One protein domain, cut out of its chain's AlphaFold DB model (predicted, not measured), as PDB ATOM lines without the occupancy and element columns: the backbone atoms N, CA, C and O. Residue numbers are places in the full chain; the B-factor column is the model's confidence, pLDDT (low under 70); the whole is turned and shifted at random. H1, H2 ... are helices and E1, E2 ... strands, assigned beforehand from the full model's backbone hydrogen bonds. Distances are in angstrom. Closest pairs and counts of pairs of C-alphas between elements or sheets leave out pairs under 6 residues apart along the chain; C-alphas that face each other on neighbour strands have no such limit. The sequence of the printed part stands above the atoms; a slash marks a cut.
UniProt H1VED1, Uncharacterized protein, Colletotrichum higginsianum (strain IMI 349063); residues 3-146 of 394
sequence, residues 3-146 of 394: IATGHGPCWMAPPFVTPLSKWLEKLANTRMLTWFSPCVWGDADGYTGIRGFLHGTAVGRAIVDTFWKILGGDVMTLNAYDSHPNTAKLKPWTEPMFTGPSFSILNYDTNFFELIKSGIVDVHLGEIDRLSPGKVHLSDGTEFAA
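This is residues 3 to 146 of the 394 residues of an uncharacterized protein of Colletotrichum higginsianum (strain IMI 349063) (UniProt H1VED1). The model is a long, loose body in which the long helix H5 reaches from a far end, where it makes a corner with H4, towards the middle, where two short parallel strands, E1 and E2, lie side by side. Short helices H1, H2 and H3 lead from the middle out to H4, the touching pair H6 and H7 lies beyond the inner end of H5, and a small sheet of E3, E4 and E5 makes the opposite far end, with no helix on it. The printed part has 144 residues with seven named helices and five named strands, in the order E1 H1 H2 H3 H4 H5 H6 E2 H7 E3 E4 E5, and its class is mixed, helices and strands. One sheet is E1 beside E2, parallel, and the other runs E3, E4, E5, antiparallel. The whole is loose, with a radius of gyration of the C-alphas of 19.3 A, and elongated, spanning 62 by 32 by 24 A.

Strand E1, residues 11 to 13, is the parallel neighbour of E2, residues 103 to 105, at 22 degrees, with N 104 and O 11 at 2.9 A and N 13 and O 104 at 3.0 A. In the link after E1, residues 16 to 17 pair with residues 22 to 23, antiparallel. H1, residues 24 to 28, and H2, residues 31 to 34, are close but not clearly touching; their closest C-alphas, of Ala 28 and Thr 34, are 6.7 A apart. H3, residues 42 to 45, is only just apart from H2, the closest C-alphas being 8.4 A apart. H3 and H4, residues 48 to 56, are close but not clearly touching, with the closest C-alphas, of Gly 42 and Thr 48, 6.9 A apart. H4 and H5, residues 58 to 79, touch only at the corner, about perpendicular at 82 degrees; H5 does so with residues 60 to 64 alone, and the closest C-alphas, of Leu 54 and Gly 60, are 3.7 A apart. Farther along H5, the C-alpha of Val 75 is 5.9 A from that of Ala 13, the closest pair of H5 and E1. H6, residues 85 to 88, and H7, residues 112 to 117, touch, with the closest C-alphas, of Asn 86 and Ile 116, 6.5 A apart. E1, H1 to H6 and E2 form a strand-helix-strand unit, two parallel neighbour strands with helices between them. E3, residues 128 to 132, E4, residues 135 to 138, and E5, residues 143 to 145, form a meander, each strand the antiparallel neighbour of the one before. The hairpin E3 and E4 has N 129 and O 137 at 2.9 A; the hairpin E4 and E5 has N 136 and O 144 at 2.9 A. Every O i to N i+4 pair is within hydrogen-bond range in H1, H4 and H5, and 1 of 2 in H7; H2, H3 and H6 are too short for such a pair, and the one O i to N i+3 pair of H6 is not within range.

E1 begins at C-alpha 11, (252.612, 170.303, 318.839). H4 is 10.9 A long from first to last C-alpha. H5 runs 31.8 A, from C-alpha 58 at (277.708, 165.791, 330.161) to C-alpha 79 at (251.696, 162.959, 312.097). H7 measures 9.2 A, E3 11.1 A and E4 10.0 A. E5 ends at C-alpha 145, (238.818, 186.247, 299.548).

The two C-alphas farthest apart, of Gly 49 and Pro 133, are 62.7 A apart. The printed part, residues 3 to 146, has no cut. The link from H6 to E2, residues 89 to 102, is long. The mean pLDDT of the printed part is 90.1; residue 3, residue 5 and residues 17 to 22 are under 70.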
ATOM      1  N   ILE A   3     248.224 181.151 309.858       67.56
ATOM      2  CA  ILE A   3     249.110 180.984 311.008       67.56
ATOM      3  C   ILE A   3     250.087 182.155 310.998       67.56
ATOM      4  O   ILE A   3     250.919 182.261 310.095       67.56
ATOM      5  N   ALA A   4     249.969 183.000 312.021       70.06
ATOM      6  CA  ALA A   4     250.923 184.067 312.281       70.06
ATOM      7  C   ALA A   4     252.327 183.483 312.489       70.06
ATOM      8  O   ALA A   4     252.490 182.421 313.098       70.06
ATOM      9  N   THR A   5     253.353 184.203 312.052       66.69
ATOM     10  CA  THR A   5     254.765 183.856 312.237       66.69
ATOM     11  C   THR A   5     255.232 183.933 313.695       66.69
ATOM     12  O   THR A   5     256.408 183.729 313.939       66.69
ATOM     13  N   GLY A   6     254.347 184.162 314.675       76.81
ATOM     14  CA  GLY A   6     254.650 184.257 316.110       76.81
ATOM     15  C   GLY A   6     255.472 183.091 316.700       76.81
ATOM     16  O   GLY A   6     256.682 182.992 316.512       76.81
ATOM     17  N   HIS A   7     254.835 182.209 317.475       80.19
ATOM     18  CA  HIS A   7     255.519 181.064 318.110       80.19
ATOM     19  C   HIS A   7     255.473 179.776 317.265       80.19
ATOM     20  O   HIS A   7     255.944 178.727 317.700       80.19
ATOM     21  N   GLY A   8     254.927 179.861 316.049       85.88
ATOM     22  CA  GLY A   8     254.753 178.729 315.145       85.88
ATOM     23  C   GLY A   8     253.570 177.816 315.501       85.88
ATOM     24  O   GLY A   8     252.825 178.082 316.449       85.88
ATOM     25  N   PRO A   9     253.362 176.742 314.721       89.44
ATOM     26  CA  PRO A   9     252.334 175.744 314.997       89.44
ATOM     27  C   PRO A   9     252.574 175.038 316.338       89.44
ATOM     28  O   PRO A   9     253.711 174.725 316.690       89.44
ATOM     29  N   CYS A  10     251.499 174.741 317.071       89.12
ATOM     30  CA  CYS A  10     251.578 173.936 318.290       89.12
ATOM     31  C   CYS A  10     251.908 172.469 317.974       89.12
ATOM     32  O   CYS A  10     251.608 171.965 316.887       89.12
ATOM     33  N   TRP A  11     252.448 171.749 318.957       91.56
ATOM     34  CA  TRP A  11     252.612 170.303 318.839       91.56
ATOM     35  C   TRP A  11     251.246 169.607 318.832       91.56
ATOM     36  O   TRP A  11     250.440 169.789 319.742       91.56
ATOM     37  N   MET A  12     251.007 168.785 317.810       91.12
ATOM     38  CA  MET A  12     249.875 167.857 317.762       91.12
ATOM     39  C   MET A  12     250.404 166.444 317.989       91.12
ATOM     40  O   MET A  12     251.469 166.113 317.472       91.12
ATOM     41  N   ALA A  13     249.673 165.576 318.676       87.94
ATOM     42  CA  ALA A  13     249.966 164.142 318.667       87.94
ATOM     43  C   ALA A  13     248.695 163.303 318.553       87.94
ATOM     44  O   ALA A  13     247.624 163.739 318.983       87.94
ATOM     45  N   PRO A  14     248.786 162.081 318.005       82.81
ATOM     46  CA  PRO A  14     247.717 161.111 318.168       82.81
ATOM     47  C   PRO A  14     247.519 160.778 319.658       82.81
ATOM     48  O   PRO A  14     248.465 160.860 320.445       82.81
ATOM     49  N   PRO A  15     246.312 160.342 320.058       77.31
ATOM     50  CA  PRO A  15     246.015 159.997 321.445       77.31
ATOM     51  C   PRO A  15     246.844 158.814 321.947       77.31
ATOM     52  O   PRO A  15     247.010 158.666 323.148       77.31
ATOM     53  N   PHE A  16     247.382 157.979 321.055       75.81
ATOM     54  CA  PHE A  16     248.249 156.857 321.399       75.81
ATOM     55  C   PHE A  16     249.598 157.009 320.699       75.81
ATOM     56  O   PHE A  16     249.662 157.120 319.477       75.81
ATOM     57  N   VAL A  17     250.674 156.976 321.479       66.19
ATOM     58  CA  VAL A  17     252.055 157.166 321.023       66.19
ATOM     59  C   VAL A  17     252.949 156.015 321.489       66.19
ATOM     60  O   VAL A  17     252.564 155.228 322.363       66.19
ATOM     61  N   THR A  18     254.169 155.954 320.941       62.31
ATOM     62  CA  THR A  18     255.197 154.908 321.149       62.31
ATOM     63  C   THR A  18     254.784 153.521 320.626       62.31
ATOM     64  O   THR A  18     253.594 153.263 320.430       62.31
ATOM     65  N   PRO A  19     255.728 152.572 320.454       58.22
ATOM     66  CA  PRO A  19     255.400 151.194 320.067       58.22
ATOM     67  C   PRO A  19     254.450 150.466 321.036       58.22
ATOM     68  O   PRO A  19     253.872 149.447 320.677       58.22
ATOM     69  N   LEU A  20     254.286 150.974 322.264       60.84
ATOM     70  CA  LEU A  20     253.399 150.408 323.285       60.84
ATOM     71  C   LEU A  20     251.982 151.008 323.271       60.84
ATOM     72  O   LEU A  20     251.193 150.681 324.161       60.84
ATOM     73  N   SER A  21     251.678 151.902 322.317       65.00
ATOM     74  CA  SER A  21     250.375 152.568 322.153       65.00
ATOM     75  C   SER A  21     249.819 153.098 323.479       65.00
ATOM     76  O   SER A  21     248.700 152.782 323.885       65.00
ATOM     77  N   LYS A  22     250.631 153.868 324.206       67.62
ATOM     78  CA  LYS A  22     250.226 154.509 325.465       67.62
ATOM     79  C   LYS A  22     249.701 155.911 325.189       67.62
ATOM     80  O   LYS A  22     250.140 156.554 324.243       67.62
ATOM     81  N   TRP A  23     248.784 156.384 326.034       70.69
ATOM     82  CA  TRP A  23     248.368 157.787 325.998       70.69
ATOM     83  C   TRP A  23     249.550 158.705 326.281       70.69
ATOM     84  O   TRP A  23     250.351 158.410 327.170       70.69
ATOM     85  N   LEU A  24     249.668 159.798 325.533       75.00
ATOM     86  CA  LEU A  24     250.783 160.730 325.694       75.00
ATOM     87  C   LEU A  24     250.798 161.330 327.106       75.00
ATOM     88  O   LEU A  24     251.850 161.397 327.740       75.00
ATOM     89  N   GLU A  25     249.631 161.680 327.642       75.00
ATOM     90  CA  GLU A  25     249.478 162.207 328.999       75.00
ATOM     91  C   GLU A  25     249.956 161.190 330.044       75.00
ATOM     92  O   GLU A  25     250.582 161.548 331.039       75.00
ATOM     93  N   LYS A  26     249.757 159.891 329.778       83.38
ATOM     94  CA  LYS A  26     250.284 158.819 330.632       83.38
ATOM     95  C   LYS A  26     251.813 158.785 330.615       83.38
ATOM     96  O   LYS A  26     252.410 158.471 331.641       83.38
ATOM     97  N   LEU A  27     252.464 159.133 329.505       84.19
ATOM     98  CA  LEU A  27     253.925 159.242 329.476       84.19
ATOM     99  C   LEU A  27     254.413 160.394 330.359       84.19
ATOM    100  O   LEU A  27     255.284 160.176 331.198       84.19
ATOM    101  N   ALA A  28     253.811 161.582 330.233       87.62
ATOM    102  CA  ALA A  28     254.154 162.736 331.071       87.62
ATOM    103  C   ALA A  28     253.956 162.449 332.571       87.62
ATOM    104  O   ALA A  28     254.731 162.917 333.403       87.62
ATOM    105  N   ASN A  29     252.976 161.603 332.902       93.12
ATOM    106  CA  ASN A  29     252.686 161.175 334.267       93.12
ATOM    107  C   ASN A  29     253.379 159.873 334.690       93.12
ATOM    108  O   ASN A  29     253.002 159.278 335.696       93.12
ATOM    109  N   THR A  30     254.365 159.379 333.946       94.62
ATOM    110  CA  THR A  30     255.159 158.221 334.374       94.62
ATOM    111  C   THR A  30     256.417 158.708 335.080       94.62
ATOM    112  O   THR A  30     257.264 159.350 334.461       94.62
ATOM    113  N   ARG A  31     256.575 158.370 336.366       94.75
ATOM    114  CA  ARG A  31     257.654 158.867 337.240       94.75
ATOM    115  C   ARG A  31     259.048 158.757 336.621       94.75
ATOM    116  O   ARG A  31     259.771 159.746 336.610       94.75
ATOM    117  N   MET A  32     259.396 157.614 336.026       95.75
ATOM    118  CA  MET A  32     260.688 157.439 335.346       95.75
ATOM    119  C   MET A  32     260.923 158.464 334.227       95.75
ATOM    120  O   MET A  32     262.030 158.974 334.075       95.75
ATOM    121  N   LEU A  33     259.883 158.800 333.463       95.38
ATOM    122  CA  LEU A  33     259.985 159.751 332.358       95.38
ATOM    123  C   LEU A  33     260.112 161.193 332.858       95.38
ATOM    124  O   LEU A  33     260.766 162.008 332.209       95.38
ATOM    125  N   THR A  34     259.592 161.497 334.049       95.50
ATOM    126  CA  THR A  34     259.782 162.816 334.669       95.50
ATOM    127  C   THR A  34     261.253 163.124 334.957       95.50
ATOM    128  O   THR A  34     261.627 164.292 334.987       95.50
ATOM    129  N   TRP A  35     262.118 162.112 335.131       97.19
ATOM    130  CA  TRP A  35     263.564 162.282 335.371       97.19
ATOM    131  C   TRP A  35     264.291 162.988 334.225       97.19
ATOM    132  O   TRP A  35     265.294 163.666 334.450       97.19
ATOM    133  N   PHE A  36     263.755 162.879 333.010       96.94
ATOM    134  CA  PHE A  36     264.316 163.482 331.803       96.94
ATOM    135  C   PHE A  36     263.951 164.962 331.637       96.94
ATOM    136  O   PHE A  36     264.512 165.631 330.769       96.94
ATOM    137  N   SER A  37     263.061 165.502 332.476       96.12
ATOM    138  CA  SER A  37     262.814 166.943 332.556       96.12
ATOM    139  C   SER A  37     263.683 167.565 333.655       96.12
ATOM    140  O   SER A  37     263.761 167.001 334.756       96.12
ATOM    141  N   PRO A  38     264.371 168.696 333.395       96.31
ATOM    142  CA  PRO A  38     264.916 169.500 334.482       96.31
ATOM    143  C   PRO A  38     263.738 169.996 335.326       96.31
ATOM    144  O   PRO A  38     262.685 170.280 334.774       96.31
ATOM    145  N   CYS A  39     263.876 170.059 336.648       96.94
ATOM    146  CA  CYS A  39     262.746 170.346 337.534       96.94
ATOM    147  C   CYS A  39     263.258 170.888 338.870       96.94
ATOM    148  O   CYS A  39     263.880 170.144 339.634       96.94
ATOM    149  N   VAL A  40     263.015 172.169 339.175       97.38
ATOM    150  CA  VAL A  40     263.545 172.798 340.407       97.38
ATOM    151  C   VAL A  40     262.920 172.237 341.685       97.38
ATOM    152  O   VAL A  40     263.601 172.190 342.705       97.38
ATOM    153  N   TRP A  41     261.686 171.731 341.605       96.88
ATOM    154  CA  TRP A  41     261.009 170.974 342.668       96.88
ATOM    155  C   TRP A  41     261.172 169.455 342.510       96.88
ATOM    156  O   TRP A  41     260.449 168.679 343.125       96.88
ATOM    157  N   GLY A  42     262.110 168.998 341.672       95.69
ATOM    158  CA  GLY A  42     262.277 167.580 341.348       95.69
ATOM    159  C   GLY A  42     262.596 166.720 342.566       95.69
ATOM    160  O   GLY A  42     262.199 165.566 342.607       95.69
ATOM    161  N   ASP A  43     263.230 167.291 343.591       93.75
ATOM    162  CA  ASP A  43     263.582 166.579 344.823       93.75
ATOM    163  C   ASP A  43     262.353 166.146 345.643       93.75
ATOM    164  O   ASP A  43     262.424 165.220 346.466       93.75
ATOM    165  N   ALA A  44     261.195 166.753 345.359       94.81
ATOM    166  CA  ALA A  44     259.895 166.370 345.892       94.81
ATOM    167  C   ALA A  44     259.490 164.929 345.537       94.81
ATOM    168  O   ALA A  44     258.585 164.382 346.152       94.81
ATOM    169  N   ASP A  45     260.178 164.277 344.603       92.00
ATOM    170  CA  ASP A  45     259.888 162.903 344.204       92.00
ATOM    171  C   ASP A  45     260.841 161.871 344.845       92.00
ATOM    172  O   ASP A  45     260.566 160.675 344.830       92.00
ATOM    173  N   GLY A  46     261.931 162.332 345.478       92.38
ATOM    174  CA  GLY A  46     262.933 161.490 346.147       92.38
ATOM    175  C   GLY A  46     264.053 160.936 345.251       92.38
ATOM    176  O   GLY A  46     264.900 160.194 345.745       92.38
ATOM    177  N   TYR A  47     264.112 161.303 343.967       93.88
ATOM    178  CA  TYR A  47     265.084 160.795 342.986       93.88
ATOM    179  C   TYR A  47     266.154 161.836 342.613       93.88
ATOM    180  O   TYR A  47     266.602 161.919 341.463       93.88
ATOM    181  N   THR A  48     266.611 162.604 343.607       94.06
ATOM    182  CA  THR A  48     267.592 163.697 343.459       94.06
ATOM    183  C   THR A  48     268.873 163.244 342.756       94.06
ATOM    184  O   THR A  48     269.344 163.903 341.834       94.06
ATOM    185  N   GLY A  49     269.405 162.071 343.117       96.56
ATOM    186  CA  GLY A  49     270.634 161.528 342.532       96.56
ATOM    187  C   GLY A  49     270.506 161.197 341.042       96.56
ATOM    188  O   GLY A  49     271.417 161.493 340.267       96.56
ATOM    189  N   ILE A  50     269.364 160.640 340.619       96.56
ATOM    190  CA  ILE A  50     269.109 160.326 339.204       96.56
ATOM    191  C   ILE A  50     269.021 161.624 338.399       96.56
ATOM    192  O   ILE A  50     269.689 161.760 337.373       96.56
ATOM    193  N   ARG A  51     268.254 162.605 338.890       96.12
ATOM    194  CA  ARG A  51     268.127 163.922 338.246       96.12
ATOM    195  C   ARG A  51     269.461 164.663 338.205       96.12
ATOM    196  O   ARG A  51     269.817 165.215 337.166       96.12
ATOM    197  N   GLY A  52     270.224 164.621 339.294       96.81
ATOM    198  CA  GLY A  52     271.556 165.213 339.387       96.81
ATOM    199  C   GLY A  52     272.526 164.619 338.366       96.81
ATOM    200  O   GLY A  52     273.238 165.362 337.693       96.81
ATOM    201  N   PHE A  53     272.507 163.298 338.165       98.06
ATOM    202  CA  PHE A  53     273.290 162.660 337.105       98.06
ATOM    203  C   PHE A  53     272.835 163.100 335.704       98.06
ATOM    204  O   PHE A  53     273.671 163.541 334.907       98.06
ATOM    205  N   LEU A  54     271.530 162.992 335.415       98.25
ATOM    206  CA  LEU A  54     270.955 163.263 334.094       98.25
ATOM    207  C   LEU A  54     271.153 164.715 333.651       98.25
ATOM    208  O   LEU A  54     271.493 164.959 332.500       98.25
ATOM    209  N   HIS A  55     270.998 165.685 334.548       97.69
ATOM    210  CA  HIS A  55     271.083 167.099 334.172       97.69
ATOM    211  C   HIS A  55     272.449 167.724 334.485       97.69
ATOM    212  O   HIS A  55     272.927 168.584 333.738       97.69
ATOM    213  N   GLY A  56     273.133 167.250 335.529       96.69
ATOM    214  CA  GLY A  56     274.417 167.795 335.979       96.69
ATOM    215  C   GLY A  56     275.625 167.325 335.164       96.69
ATOM    216  O   GLY A  56     276.569 168.094 334.959       96.69
ATOM    217  N   THR A  57     275.604 166.107 334.612       97.81
ATOM    218  CA  THR A  57     276.756 165.549 333.874       97.81
ATOM    219  C   THR A  57     276.614 165.682 332.356       97.81
ATOM    220  O   THR A  57     275.511 165.707 331.819       97.81
ATOM    221  N   ALA A  58     277.737 165.742 331.628       97.50
ATOM    222  CA  ALA A  58     277.708 165.791 330.161       97.50
ATOM    223  C   ALA A  58     277.104 164.516 329.541       97.50
ATOM    224  O   ALA A  58     276.336 164.606 328.587       97.50
ATOM    225  N   VAL A  59     277.410 163.345 330.114       98.31
ATOM    226  CA  VAL A  59     276.853 162.053 329.677       98.31
ATOM    227  C   VAL A  59     275.350 161.999 329.935       98.31
ATOM    228  O   VAL A  59     274.591 161.653 329.034       98.31
ATOM    229  N   GLY A  60     274.914 162.389 331.134       98.25
ATOM    230  CA  GLY A  60     273.498 162.487 331.471       98.25
ATOM    231  C   GLY A  60     272.744 163.395 330.503       98.25
ATOM    232  O   GLY A  60     271.721 162.992 329.956       98.25
ATOM    233  N   ARG A  61     273.292 164.580 330.204       97.88
ATOM    234  CA  ARG A  61     272.649 165.517 329.273       97.88
ATOM    235  C   ARG A  61     272.551 164.957 327.858       97.88
ATOM    236  O   ARG A  61     271.515 165.123 327.233       97.88
ATOM    237  N   ALA A  62     273.560 164.223 327.385       98.19
ATOM    238  CA  ALA A  62     273.480 163.542 326.092       98.19
ATOM    239  C   ALA A  62     272.355 162.484 326.052       98.19
ATOM    240  O   ALA A  62     271.685 162.331 325.029       98.19
ATOM    241  N   ILE A  63     272.115 161.780 327.166       98.31
ATOM    242  CA  ILE A  63     270.986 160.847 327.311       98.31
ATOM    243  C   ILE A  63     269.654 161.608 327.259       98.31
ATOM    244  O   ILE A  63     268.757 161.210 326.515       98.31
ATOM    245  N   VAL A  64     269.536 162.710 328.005       97.94
ATOM    246  CA  VAL A  64     268.342 163.569 328.022       97.94
ATOM    247  C   VAL A  64     268.040 164.127 326.629       97.94
ATOM    248  O   VAL A  64     266.925 163.967 326.139       97.94
ATOM    249  N   ASP A  65     269.031 164.696 325.946       97.12
ATOM    250  CA  ASP A  65     268.876 165.240 324.591       97.12
ATOM    251  C   ASP A  65     268.428 164.164 323.593       97.12
ATOM    252  O   ASP A  65     267.561 164.398 322.749       97.12
ATOM    253  N   THR A  66     268.977 162.953 323.719       96.94
ATOM    254  CA  THR A  66     268.580 161.815 322.884       96.94
ATOM    255  C   THR A  66     267.133 161.406 323.149       96.94
ATOM    256  O   THR A  66     266.384 161.186 322.196       96.94
ATOM    257  N   PHE A  67     266.715 161.349 324.417       95.44
ATOM    258  CA  PHE A  67     265.331 161.057 324.792       95.44
ATOM    259  C   PHE A  67     264.350 162.044 324.147       95.44
ATOM    260  O   PHE A  67     263.413 161.620 323.470       95.44
ATOM    261  N   TRP A  68     264.592 163.352 324.284       95.19
ATOM    262  CA  TRP A  68     263.708 164.376 323.721       95.19
ATOM    263  C   TRP A  68     263.693 164.372 322.193       95.19
ATOM    264  O   TRP A  68     262.635 164.562 321.589       95.19
ATOM    265  N   LYS A  69     264.838 164.091 321.556       94.38
ATOM    266  CA  LYS A  69     264.929 163.929 320.100       94.38
ATOM    267  C   LYS A  69     264.106 162.742 319.602       94.38
ATOM    268  O   LYS A  69     263.413 162.880 318.597       94.38
ATOM    269  N   ILE A  70     264.175 161.597 320.287       91.81
ATOM    270  CA  ILE A  70     263.379 160.408 319.943       91.81
ATOM    271  C   ILE A  70     261.891 160.713 320.122       91.81
ATOM    272  O   ILE A  70     261.125 160.523 319.185       91.81
ATOM    273  N   LEU A  71     261.496 161.273 321.271       89.94
ATOM    274  CA  LEU A  71     260.099 161.614 321.550       89.94
ATOM    275  C   LEU A  71     259.514 162.561 320.487       89.94
ATOM    276  O   LEU A  71     258.432 162.308 319.959       89.94
ATOM    277  N   GLY A  72     260.237 163.632 320.144       91.31
ATOM    278  CA  GLY A  72     259.812 164.570 319.104       91.31
ATOM    279  C   GLY A  72     259.773 163.939 317.711       91.31
ATOM    280  O   GLY A  72     258.822 164.162 316.964       91.31
ATOM    281  N   GLY A  73     260.777 163.127 317.370       91.56
ATOM    282  CA  GLY A  73     260.852 162.417 316.092       91.56
ATOM    283  C   GLY A  73     259.708 161.422 315.889       91.56
ATOM    284  O   GLY A  73     259.135 161.366 314.798       91.56
ATOM    285  N   ASP A  74     259.324 160.698 316.941       87.94
ATOM    286  CA  ASP A  74     258.194 159.768 316.916       87.94
ATOM    287  C   ASP A  74     256.881 160.508 316.629       87.94
ATOM    288  O   ASP A  74     256.134 160.114 315.732       87.94
ATOM    289  N   VAL A  75     256.619 161.624 317.322       89.69
ATOM    290  CA  VAL A  75     255.411 162.440 317.094       89.69
ATOM    291  C   VAL A  75     255.386 163.024 315.675       89.69
ATOM    292  O   VAL A  75     254.363 162.949 314.994       89.69
ATOM    293  N   MET A  76     256.518 163.546 315.189       91.62
ATOM    294  CA  MET A  76     256.641 164.059 313.816       91.62
ATOM    295  C   MET A  76     256.358 162.982 312.765       91.62
ATOM    296  O   MET A  76     255.660 163.241 311.783       91.62
ATOM    297  N   THR A  77     256.878 161.773 312.986       90.56
ATOM    298  CA  THR A  77     256.685 160.625 312.092       90.56
ATOM    299  C   THR A  77     255.227 160.179 312.083       90.56
ATOM    300  O   THR A  77     254.658 159.988 311.009       90.56
ATOM    301  N   LEU A  78     254.600 160.069 313.260       88.81
ATOM    302  CA  LEU A  78     253.196 159.672 313.399       88.81
ATOM    303  C   LEU A  78     252.236 160.650 312.712       88.81
ATOM    304  O   LEU A  78     251.260 160.218 312.104       88.81
ATOM    305  N   ASN A  79     252.522 161.952 312.767       91.44
ATOM    306  CA  ASN A  79     251.696 162.959 312.097       91.44
ATOM    307  C   ASN A  79     251.939 163.044 310.587       91.44
ATOM    308  O   ASN A  79     251.122 163.634 309.879       91.44
ATOM    309  N   ALA A  80     253.048 162.486 310.090       93.38
ATOM    310  CA  ALA A  80     253.416 162.479 308.677       93.38
ATOM    311  C   ALA A  80     253.272 163.862 308.008       93.38
ATOM    312  O   ALA A  80     252.749 163.976 306.896       93.38
ATOM    313  N   TYR A  81     253.720 164.926 308.686       94.50
ATOM    314  CA  TYR A  81     253.525 166.305 308.223       94.50
ATOM    315  C   TYR A  81     254.052 166.537 306.801       94.50
ATOM    316  O   TYR A  81     253.415 167.239 306.021       94.50
ATOM    317  N   ASP A  82     255.159 165.898 306.426       96.06
ATOM    318  CA  ASP A  82     255.772 166.034 305.099       96.06
ATOM    319  C   ASP A  82     255.044 165.257 303.982       96.06
ATOM    320  O   ASP A  82     255.466 165.291 302.829       96.06
ATOM    321  N   SER A  83     253.925 164.587 304.285       95.50
ATOM    322  CA  SER A  83     253.114 163.881 303.281       95.50
ATOM    323  C   SER A  83     252.347 164.809 302.327       95.50
ATOM    324  O   SER A  83     251.877 164.351 301.287       95.50
ATOM    325  N   HIS A  84     252.215 166.101 302.652       96.00
ATOM    326  CA  HIS A  84     251.550 167.093 301.808       96.00
ATOM    327  C   HIS A  84     252.089 168.515 302.068       96.00
ATOM    328  O   HIS A  84     252.373 168.853 303.221       96.00
ATOM    329  N   PRO A  85     252.179 169.404 301.052       94.75
ATOM    330  CA  PRO A  85     252.716 170.757 301.233       94.75
ATOM    331  C   PRO A  85     252.014 171.579 302.323       94.75
ATOM    332  O   PRO A  85     252.671 172.296 303.072       94.75
ATOM    333  N   ASN A  86     250.687 171.456 302.456       93.50
ATOM    334  CA  ASN A  86     249.940 172.189 303.487       93.50
ATOM    335  C   ASN A  86     250.085 171.600 304.894       93.50
ATOM    336  O   ASN A  86     250.067 172.358 305.859       93.50
ATOM    337  N   THR A  87     250.278 170.287 305.041       94.88
ATOM    338  CA  THR A  87     250.547 169.697 306.361       94.88
ATOM    339  C   THR A  87     251.990 169.947 306.794       94.88
ATOM    340  O   THR A  87     252.238 170.109 307.983       94.88
ATOM    341  N   ALA A  88     252.931 170.085 305.854       95.19
ATOM    342  CA  ALA A  88     254.329 170.395 306.160       95.19
ATOM    343  C   ALA A  88     254.481 171.763 306.849       95.19
ATOM    344  O   ALA A  88     255.359 171.939 307.695       95.19
ATOM    345  N   LYS A  89     253.579 172.708 306.544       93.81
ATOM    346  CA  LYS A  89     253.477 174.026 307.194       93.81
ATOM    347  C   LYS A  89     253.059 173.951 308.671       93.81
ATOM    348  O   LYS A  89     253.244 174.924 309.388       93.81
ATOM    349  N   LEU A  90     252.507 172.821 309.127       93.56
ATOM    350  CA  LEU A  90     252.014 172.620 310.497       93.56
ATOM    351  C   LEU A  90     253.049 171.988 311.437       93.56
ATOM    352  O   LEU A  90     252.719 171.685 312.582       93.56
ATOM    353  N   LYS A  91     254.286 171.769 310.974       93.69
ATOM    354  CA  LYS A  91     255.362 171.277 311.839       93.69
ATOM    355  C   LYS A  91     255.662 172.311 312.930       93.69
ATOM    356  O   LYS A  91     255.901 173.469 312.583       93.69
ATOM    357  N   PRO A  92     255.682 171.924 314.214       92.56
ATOM    358  CA  PRO A  92     256.041 172.839 315.287       92.56
ATOM    359  C   PRO A  92     257.504 173.278 315.167       92.56
ATOM    360  O   PRO A  92     258.358 172.532 314.682       92.56
ATOM    361  N   TRP A  93     257.781 174.513 315.585       91.19
ATOM    362  CA  TRP A  93     259.097 175.151 315.422       91.19
ATOM    363  C   TRP A  93     259.992 175.036 316.661       91.19
ATOM    364  O   TRP A  93     261.201 175.239 316.571       91.19
ATOM    365  N   THR A  94     259.407 174.684 317.806       90.56
ATOM    366  CA  THR A  94     260.108 174.508 319.084       90.56
ATOM    367  C   THR A  94     260.288 173.024 319.392       90.56
ATOM    368  O   THR A  94     259.409 172.214 319.106       90.56
ATOM    369  N   GLU A  95     261.416 172.645 319.998       91.94
ATOM    370  CA  GLU A  95     261.662 171.269 320.451       91.94
ATOM    371  C   GLU A  95     260.734 170.878 321.621       91.94
ATOM    372  O   GLU A  95     260.464 171.723 322.477       91.94
ATOM    373  N   PRO A  96     260.331 169.598 321.770       91.50
ATOM    374  CA  PRO A  96     259.440 169.179 322.861       91.50
ATOM    375  C   PRO A  96     260.002 169.451 324.265       91.50
ATOM    376  O   PRO A  96     259.247 169.699 325.202       91.50
ATOM    377  N   MET A  97     261.333 169.451 324.419       93.81
ATOM    378  CA  MET A  97     262.019 169.791 325.677       93.81
ATOM    379  C   MET A  97     261.839 171.260 326.085       93.81
ATOM    380  O   MET A  97     262.249 171.641 327.172       93.81
ATOM    381  N   PHE A  98     261.260 172.105 325.235       94.00
ATOM    382  CA  PHE A  98     260.962 173.502 325.545       94.00
ATOM    383  C   PHE A  98     259.473 173.836 325.407       94.00
ATOM    384  O   PHE A  98     259.079 174.982 325.600       94.00
ATOM    385  N   THR A  99     258.637 172.843 325.096       91.38
ATOM    386  CA  THR A  99     257.188 173.008 324.949       91.38
ATOM    387  C   THR A  99     256.477 172.618 326.238       91.38
ATOM    388  O   THR A  99     256.746 171.563 326.816       91.38
ATOM    389  N   GLY A 100     255.601 173.504 326.704       89.81
ATOM    390  CA  GLY A 100     254.701 173.317 327.832       89.81
ATOM    391  C   GLY A 100     253.343 172.787 327.360       89.81
ATOM    392  O   GLY A 100     253.290 171.905 326.504       89.81
ATOM    393  N   PRO A 101     252.223 173.289 327.903       87.88
ATOM    394  CA  PRO A 101     250.892 172.800 327.566       87.88
ATOM    395  C   PRO A 101     250.307 173.382 326.268       87.88
ATOM    396  O   PRO A 101     249.152 173.078 325.973       87.88
ATOM    397  N   SER A 102     251.046 174.171 325.471       84.44
ATOM    398  CA  SER A 102     250.642 174.517 324.091       84.44
ATOM    399  C   SER A 102     250.801 173.313 323.166       84.44
ATOM    400  O   SER A 102     251.644 173.248 322.267       84.44
ATOM    401  N   PHE A 103     249.966 172.325 323.442       88.12
ATOM    402  CA  PHE A 103     249.985 170.991 322.895       88.12
ATOM    403  C   PHE A 103     248.538 170.547 322.689       88.12
ATOM    404  O   PHE A 103     247.662 170.879 323.489       88.12
ATOM    405  N   SER A 104     248.268 169.780 321.638       87.88
ATOM    406  CA  SER A 104     246.933 169.240 321.402       87.88
ATOM    407  C   SER A 104     246.963 167.783 320.952       87.88
ATOM    408  O   SER A 104     247.952 167.279 320.416       87.88
ATOM    409  N   ILE A 105     245.848 167.099 321.183       87.31
ATOM    410  CA  ILE A 105     245.667 165.686 320.873       87.31
ATOM    411  C   ILE A 105     244.655 165.559 319.739       87.31
ATOM    412  O   ILE A 105     243.573 166.139 319.783       87.31
ATOM    413  N   LEU A 106     244.999 164.770 318.723       87.81
ATOM    414  CA  LEU A 106     244.135 164.445 317.589       87.81
ATOM    415  C   LEU A 106     243.106 163.378 317.996       87.81
ATOM    416  O   LEU A 106     243.197 162.224 317.589       87.81
ATOM    417  N   ASN A 107     242.143 163.756 318.833       85.19
ATOM    418  CA  ASN A 107     241.140 162.866 319.432       85.19
ATOM    419  C   ASN A 107     239.805 162.801 318.660       85.19
ATOM    420  O   ASN A 107     238.769 162.502 319.249       85.19
ATOM    421  N   TYR A 108     239.824 163.078 317.357       86.62
ATOM    422  CA  TYR A 108     238.653 162.975 316.485       86.62
ATOM    423  C   TYR A 108     238.561 161.583 315.847       86.62
ATOM    424  O   TYR A 108     239.586 160.969 315.553       86.62
ATOM    425  N   ASP A 109     237.341 161.123 315.547       85.50
ATOM    426  CA  ASP A 109     237.107 159.846 314.845       85.50
ATOM    427  C   ASP A 109     237.725 159.820 313.436       85.50
ATOM    428  O   ASP A 109     238.033 158.764 312.885       85.50
ATOM    429  N   THR A 110     237.910 161.000 312.840       87.69
ATOM    430  CA  THR A 110     238.513 161.187 311.520       87.69
ATOM    431  C   THR A 110     239.849 161.907 311.619       87.69
ATOM    432  O   THR A 110     240.019 162.819 312.428       87.69
ATOM    433  N   ASN A 111     240.776 161.583 310.718       87.19
ATOM    434  CA  ASN A 111     242.053 162.277 310.636       87.19
ATOM    435  C   ASN A 111     241.870 163.718 310.122       87.19
ATOM    436  O   ASN A 111     241.618 163.938 308.936       87.19
ATOM    437  N   PHE A 112     242.056 164.697 311.010       88.31
ATOM    438  CA  PHE A 112     241.991 166.131 310.703       88.31
ATOM    439  C   PHE A 112     242.884 166.534 309.517       88.31
ATOM    440  O   PHE A 112     242.497 167.380 308.711       88.31
ATOM    441  N   PHE A 113     244.047 165.894 309.351       92.19
ATOM    442  CA  PHE A 113     244.954 166.207 308.248       92.19
ATOM    443  C   PHE A 113     244.378 165.856 306.870       92.19
ATOM    444  O   PHE A 113     244.809 166.450 305.887       92.19
ATOM    445  N   GLU A 114     243.384 164.966 306.762       92.94
ATOM    446  CA  GLU A 114     242.717 164.704 305.476       92.94
ATOM    447  C   GLU A 114     241.943 165.922 304.961       92.94
ATOM    448  O   GLU A 114     241.903 166.143 303.757       92.94
ATOM    449  N   LEU A 115     241.401 166.766 305.849       92.25
ATOM    450  CA  LEU A 115     240.729 168.013 305.454       92.25
ATOM    451  C   LEU A 115     241.711 169.032 304.856       92.25
ATOM    452  O   LEU A 115     241.358 169.818 303.980       92.25
ATOM    453  N   ILE A 116     242.958 169.011 305.329       93.75
ATOM    454  CA  ILE A 116     244.037 169.860 304.814       93.75
ATOM    455  C   ILE A 116     244.569 169.303 303.491       93.75
ATOM    456  O   ILE A 116     244.837 170.057 302.557       93.75
ATOM    457  N   LYS A 117     244.705 167.977 303.391       94.44
ATOM    458  CA  LYS A 117     245.178 167.297 302.178       94.44
ATOM    459  C   LYS A 117     244.154 167.306 301.044       94.44
ATOM    460  O   LYS A 117     244.552 167.322 299.886       94.44
ATOM    461  N   SER A 118     242.858 167.330 301.349       94.56
ATOM    462  CA  SER A 118     241.795 167.399 300.336       94.56
ATOM    463  C   SER A 118     241.655 168.777 299.680       94.56
ATOM    464  O   SER A 118     240.911 168.913 298.713       94.56
ATOM    465  N   GLY A 119     242.341 169.798 300.206       88.81
ATOM    466  CA  GLY A 119     242.244 171.178 299.732       88.81
ATOM    467  C   GLY A 119     241.045 171.953 300.284       88.81
ATOM    468  O   GLY A 119     240.878 173.116 299.933       88.81
ATOM    469  N   ILE A 120     240.235 171.359 301.174       93.00
ATOM    470  CA  ILE A 120     239.161 172.086 301.879       93.00
ATOM    471  C   ILE A 120     239.762 173.171 302.783       93.00
ATOM    472  O   ILE A 120     239.195 174.253 302.925       93.00
ATOM    473  N   VAL A 121     240.919 172.891 303.389       92.44
ATOM    474  CA  VAL A 121     241.666 173.851 304.205       92.44
ATOM    475  C   VAL A 121     242.977 174.206 303.515       92.44
ATOM    476  O   VAL A 121     243.903 173.393 303.473       92.44
ATOM    477  N   ASP A 122     243.086 175.449 303.047       90.31
ATOM    478  CA  ASP A 122     244.376 176.009 302.649       90.31
ATOM    479  C   ASP A 122     245.097 176.631 303.849       90.31
ATOM    480  O   ASP A 122     244.468 177.235 304.726       90.31
ATOM    481  N   VAL A 123     246.415 176.449 303.920       92.00
ATOM    482  CA  VAL A 123     247.246 176.885 305.049       92.00
ATOM    483  C   VAL A 123     248.191 177.980 304.576       92.00
ATOM    484  O   VAL A 123     249.098 177.726 303.780       92.00
ATOM    485  N   HIS A 124     248.022 179.181 305.114       90.94
ATOM    486  CA  HIS A 124     248.917 180.310 304.877       90.94
ATOM    487  C   HIS A 124     249.762 180.563 306.125       90.94
ATOM    488  O   HIS A 124     249.216 180.738 307.214       90.94
ATOM    489  N   LEU A 125     251.085 180.566 305.958       88.75
ATOM    490  CA  LEU A 125     252.029 181.048 306.965       88.75
ATOM    491  C   LEU A 125     252.380 182.491 306.605       88.75
ATOM    492  O   LEU A 125     252.841 182.724 305.490       88.75
ATOM    493  N   GLY A 126     252.173 183.438 307.510       86.00
ATOM    494  CA  GLY A 126     252.451 184.848 307.237       86.00
ATOM    495  C   GLY A 126     251.851 185.758 308.296       86.00
ATOM    496  O   GLY A 126     251.303 185.271 309.275       86.00
ATOM    497  N   GLU A 127     251.967 187.068 308.112       86.06
ATOM    498  CA  GLU A 127     251.254 188.050 308.930       86.06
ATOM    499  C   GLU A 127     250.167 188.721 308.098       86.06
ATOM    500  O   GLU A 127     250.335 188.923 306.893       86.06
ATOM    501  N   ILE A 128     249.063 189.101 308.740       88.31
ATOM    502  CA  ILE A 128     248.038 189.929 308.103       88.31
ATOM    503  C   ILE A 128     248.569 191.367 308.063       88.31
ATOM    504  O   ILE A 128     248.759 191.971 309.112       88.31
ATOM    505  N   ASP A 129     248.782 191.934 306.871       87.62
ATOM    506  CA  ASP A 129     249.143 193.357 306.718       87.62
ATOM    507  C   ASP A 129     247.901 194.249 306.806       87.62
ATOM    508  O   ASP A 129     247.918 195.292 307.460       87.62
ATOM    509  N   ARG A 130     246.802 193.854 306.148       89.75
ATOM    510  CA  ARG A 130     245.536 194.597 306.203       89.75
ATOM    511  C   ARG A 130     244.333 193.768 305.773       89.75
ATOM    512  O   ARG A 130     244.435 192.797 305.024       89.75
ATOM    513  N   LEU A 131     243.160 194.244 306.176       92.44
ATOM    514  CA  LEU A 131     241.868 193.767 305.696       92.44
ATOM    515  C   LEU A 131     241.273 194.782 304.717       92.44
ATOM    516  O   LEU A 131     241.462 195.991 304.851       92.44
ATOM    517  N   SER A 132     240.542 194.296 303.721       94.06
ATOM    518  CA  SER A 132     239.691 195.123 302.858       94.06
ATOM    519  C   SER A 132     238.351 194.420 302.651       94.06
ATOM    520  O   SER A 132     238.264 193.224 302.933       94.06
ATOM    521  N   PRO A 133     237.307 195.095 302.134       95.88
ATOM    522  CA  PRO A 133     236.024 194.443 301.885       95.88
ATOM    523  C   PRO A 133     236.188 193.121 301.115       95.88
ATOM    524  O   PRO A 133     236.726 193.108 300.008       95.88
ATOM    525  N   GLY A 134     235.785 192.014 301.746       96.06
ATOM    526  CA  GLY A 134     235.827 190.661 301.184       96.06
ATOM    527  C   GLY A 134     237.215 190.040 300.978       96.06
ATOM    528  O   GLY A 134     237.295 189.014 300.304       96.06
ATOM    529  N   LYS A 135     238.312 190.626 301.486       96.19
ATOM    530  CA  LYS A 135     239.678 190.103 301.280       96.19
ATOM    531  C   LYS A 135     240.602 190.277 302.487       96.19
ATOM    532  O   LYS A 135     240.552 191.289 303.190       96.19
ATOM    533  N   VAL A 136     241.530 189.337 302.627       95.00
ATOM    534  CA  VAL A 136     242.690 189.401 303.525       95.00
ATOM    535  C   VAL A 136     243.951 189.620 302.690       95.00
ATOM    536  O   VAL A 136     244.107 188.991 301.643       95.00
ATOM    537  N   HIS A 137     244.838 190.504 303.154       94.00
ATOM    538  CA  HIS A 137     246.138 190.788 302.537       94.00
ATOM    539  C   HIS A 137     247.242 190.404 303.515       94.00
ATOM    540  O   HIS A 137     247.264 190.905 304.643       94.00
ATOM    541  N   LEU A 138     248.141 189.522 303.093       92.12
ATOM    542  CA  LEU A 138     249.296 189.110 303.880       92.12
ATOM    543  C   LEU A 138     250.519 189.979 303.574       92.12
ATOM    544  O   LEU A 138     250.628 190.594 302.512       92.12
ATOM    545  N   SER A 139     251.469 189.993 304.505       88.94
ATOM    546  CA  SER A 139     252.710 190.769 304.423       88.94
ATOM    547  C   SER A 139     253.632 190.372 303.264       88.94
ATOM    548  O   SER A 139     254.484 191.160 302.864       88.94
ATOM    549  N   ASP A 140     253.485 189.159 302.727       90.00
ATOM    550  CA  ASP A 140     254.244 188.662 301.571       90.00
ATOM    551  C   ASP A 140     253.610 189.039 300.216       90.00
ATOM    552  O   ASP A 140     254.134 188.679 299.162       90.00
ATOM    553  N   GLY A 141     252.495 189.777 300.239       92.12
ATOM    554  CA  GLY A 141     251.729 190.169 299.057       92.12
ATOM    555  C   GLY A 141     250.642 189.173 298.650       92.12
ATOM    556  O   GLY A 141     249.908 189.452 297.700       92.12
ATOM    557  N   THR A 142     250.497 188.041 299.348       94.31
ATOM    558  CA  THR A 142     249.395 187.099 299.120       94.31
ATOM    559  C   THR A 142     248.061 187.757 299.467       94.31
ATOM    560  O   THR A 142     247.901 188.335 300.542       94.31
ATOM    561  N   GLU A 143     247.070 187.615 298.590       95.06
ATOM    562  CA  GLU A 143     245.692 188.028 298.859       95.06
ATOM    563  C   GLU A 143     244.709 186.886 298.605       95.06
ATOM    564  O   GLU A 143     244.869 186.098 297.672       95.06
ATOM    565  N   PHE A 144     243.670 186.802 299.433       95.06
ATOM    566  CA  PHE A 144     242.594 185.830 299.253       95.06
ATOM    567  C   PHE A 144     241.257 186.379 299.747       95.06
ATOM    568  O   PHE A 144     241.201 187.274 300.595       95.06
ATOM    569  N   ALA A 145     240.171 185.859 299.176       95.88
ATOM    570  CA  ALA A 145     238.818 186.247 299.548       95.88
ATOM    571  C   ALA A 145     238.433 185.666 300.916       95.88
ATOM    572  O   ALA A 145     238.797 184.534 301.237       95.88
ATOM    573  N   ALA A 146     237.687 186.433 301.709       95.56
ATOM    574  CA  ALA A 146     237.159 185.981 302.991       95.56
ATOM    575  C   ALA A 146     235.858 186.709 303.347       95.56
ATOM    576  O   ALA A 146     235.809 187.940 303.333       95.56
TER     577      ALA A 146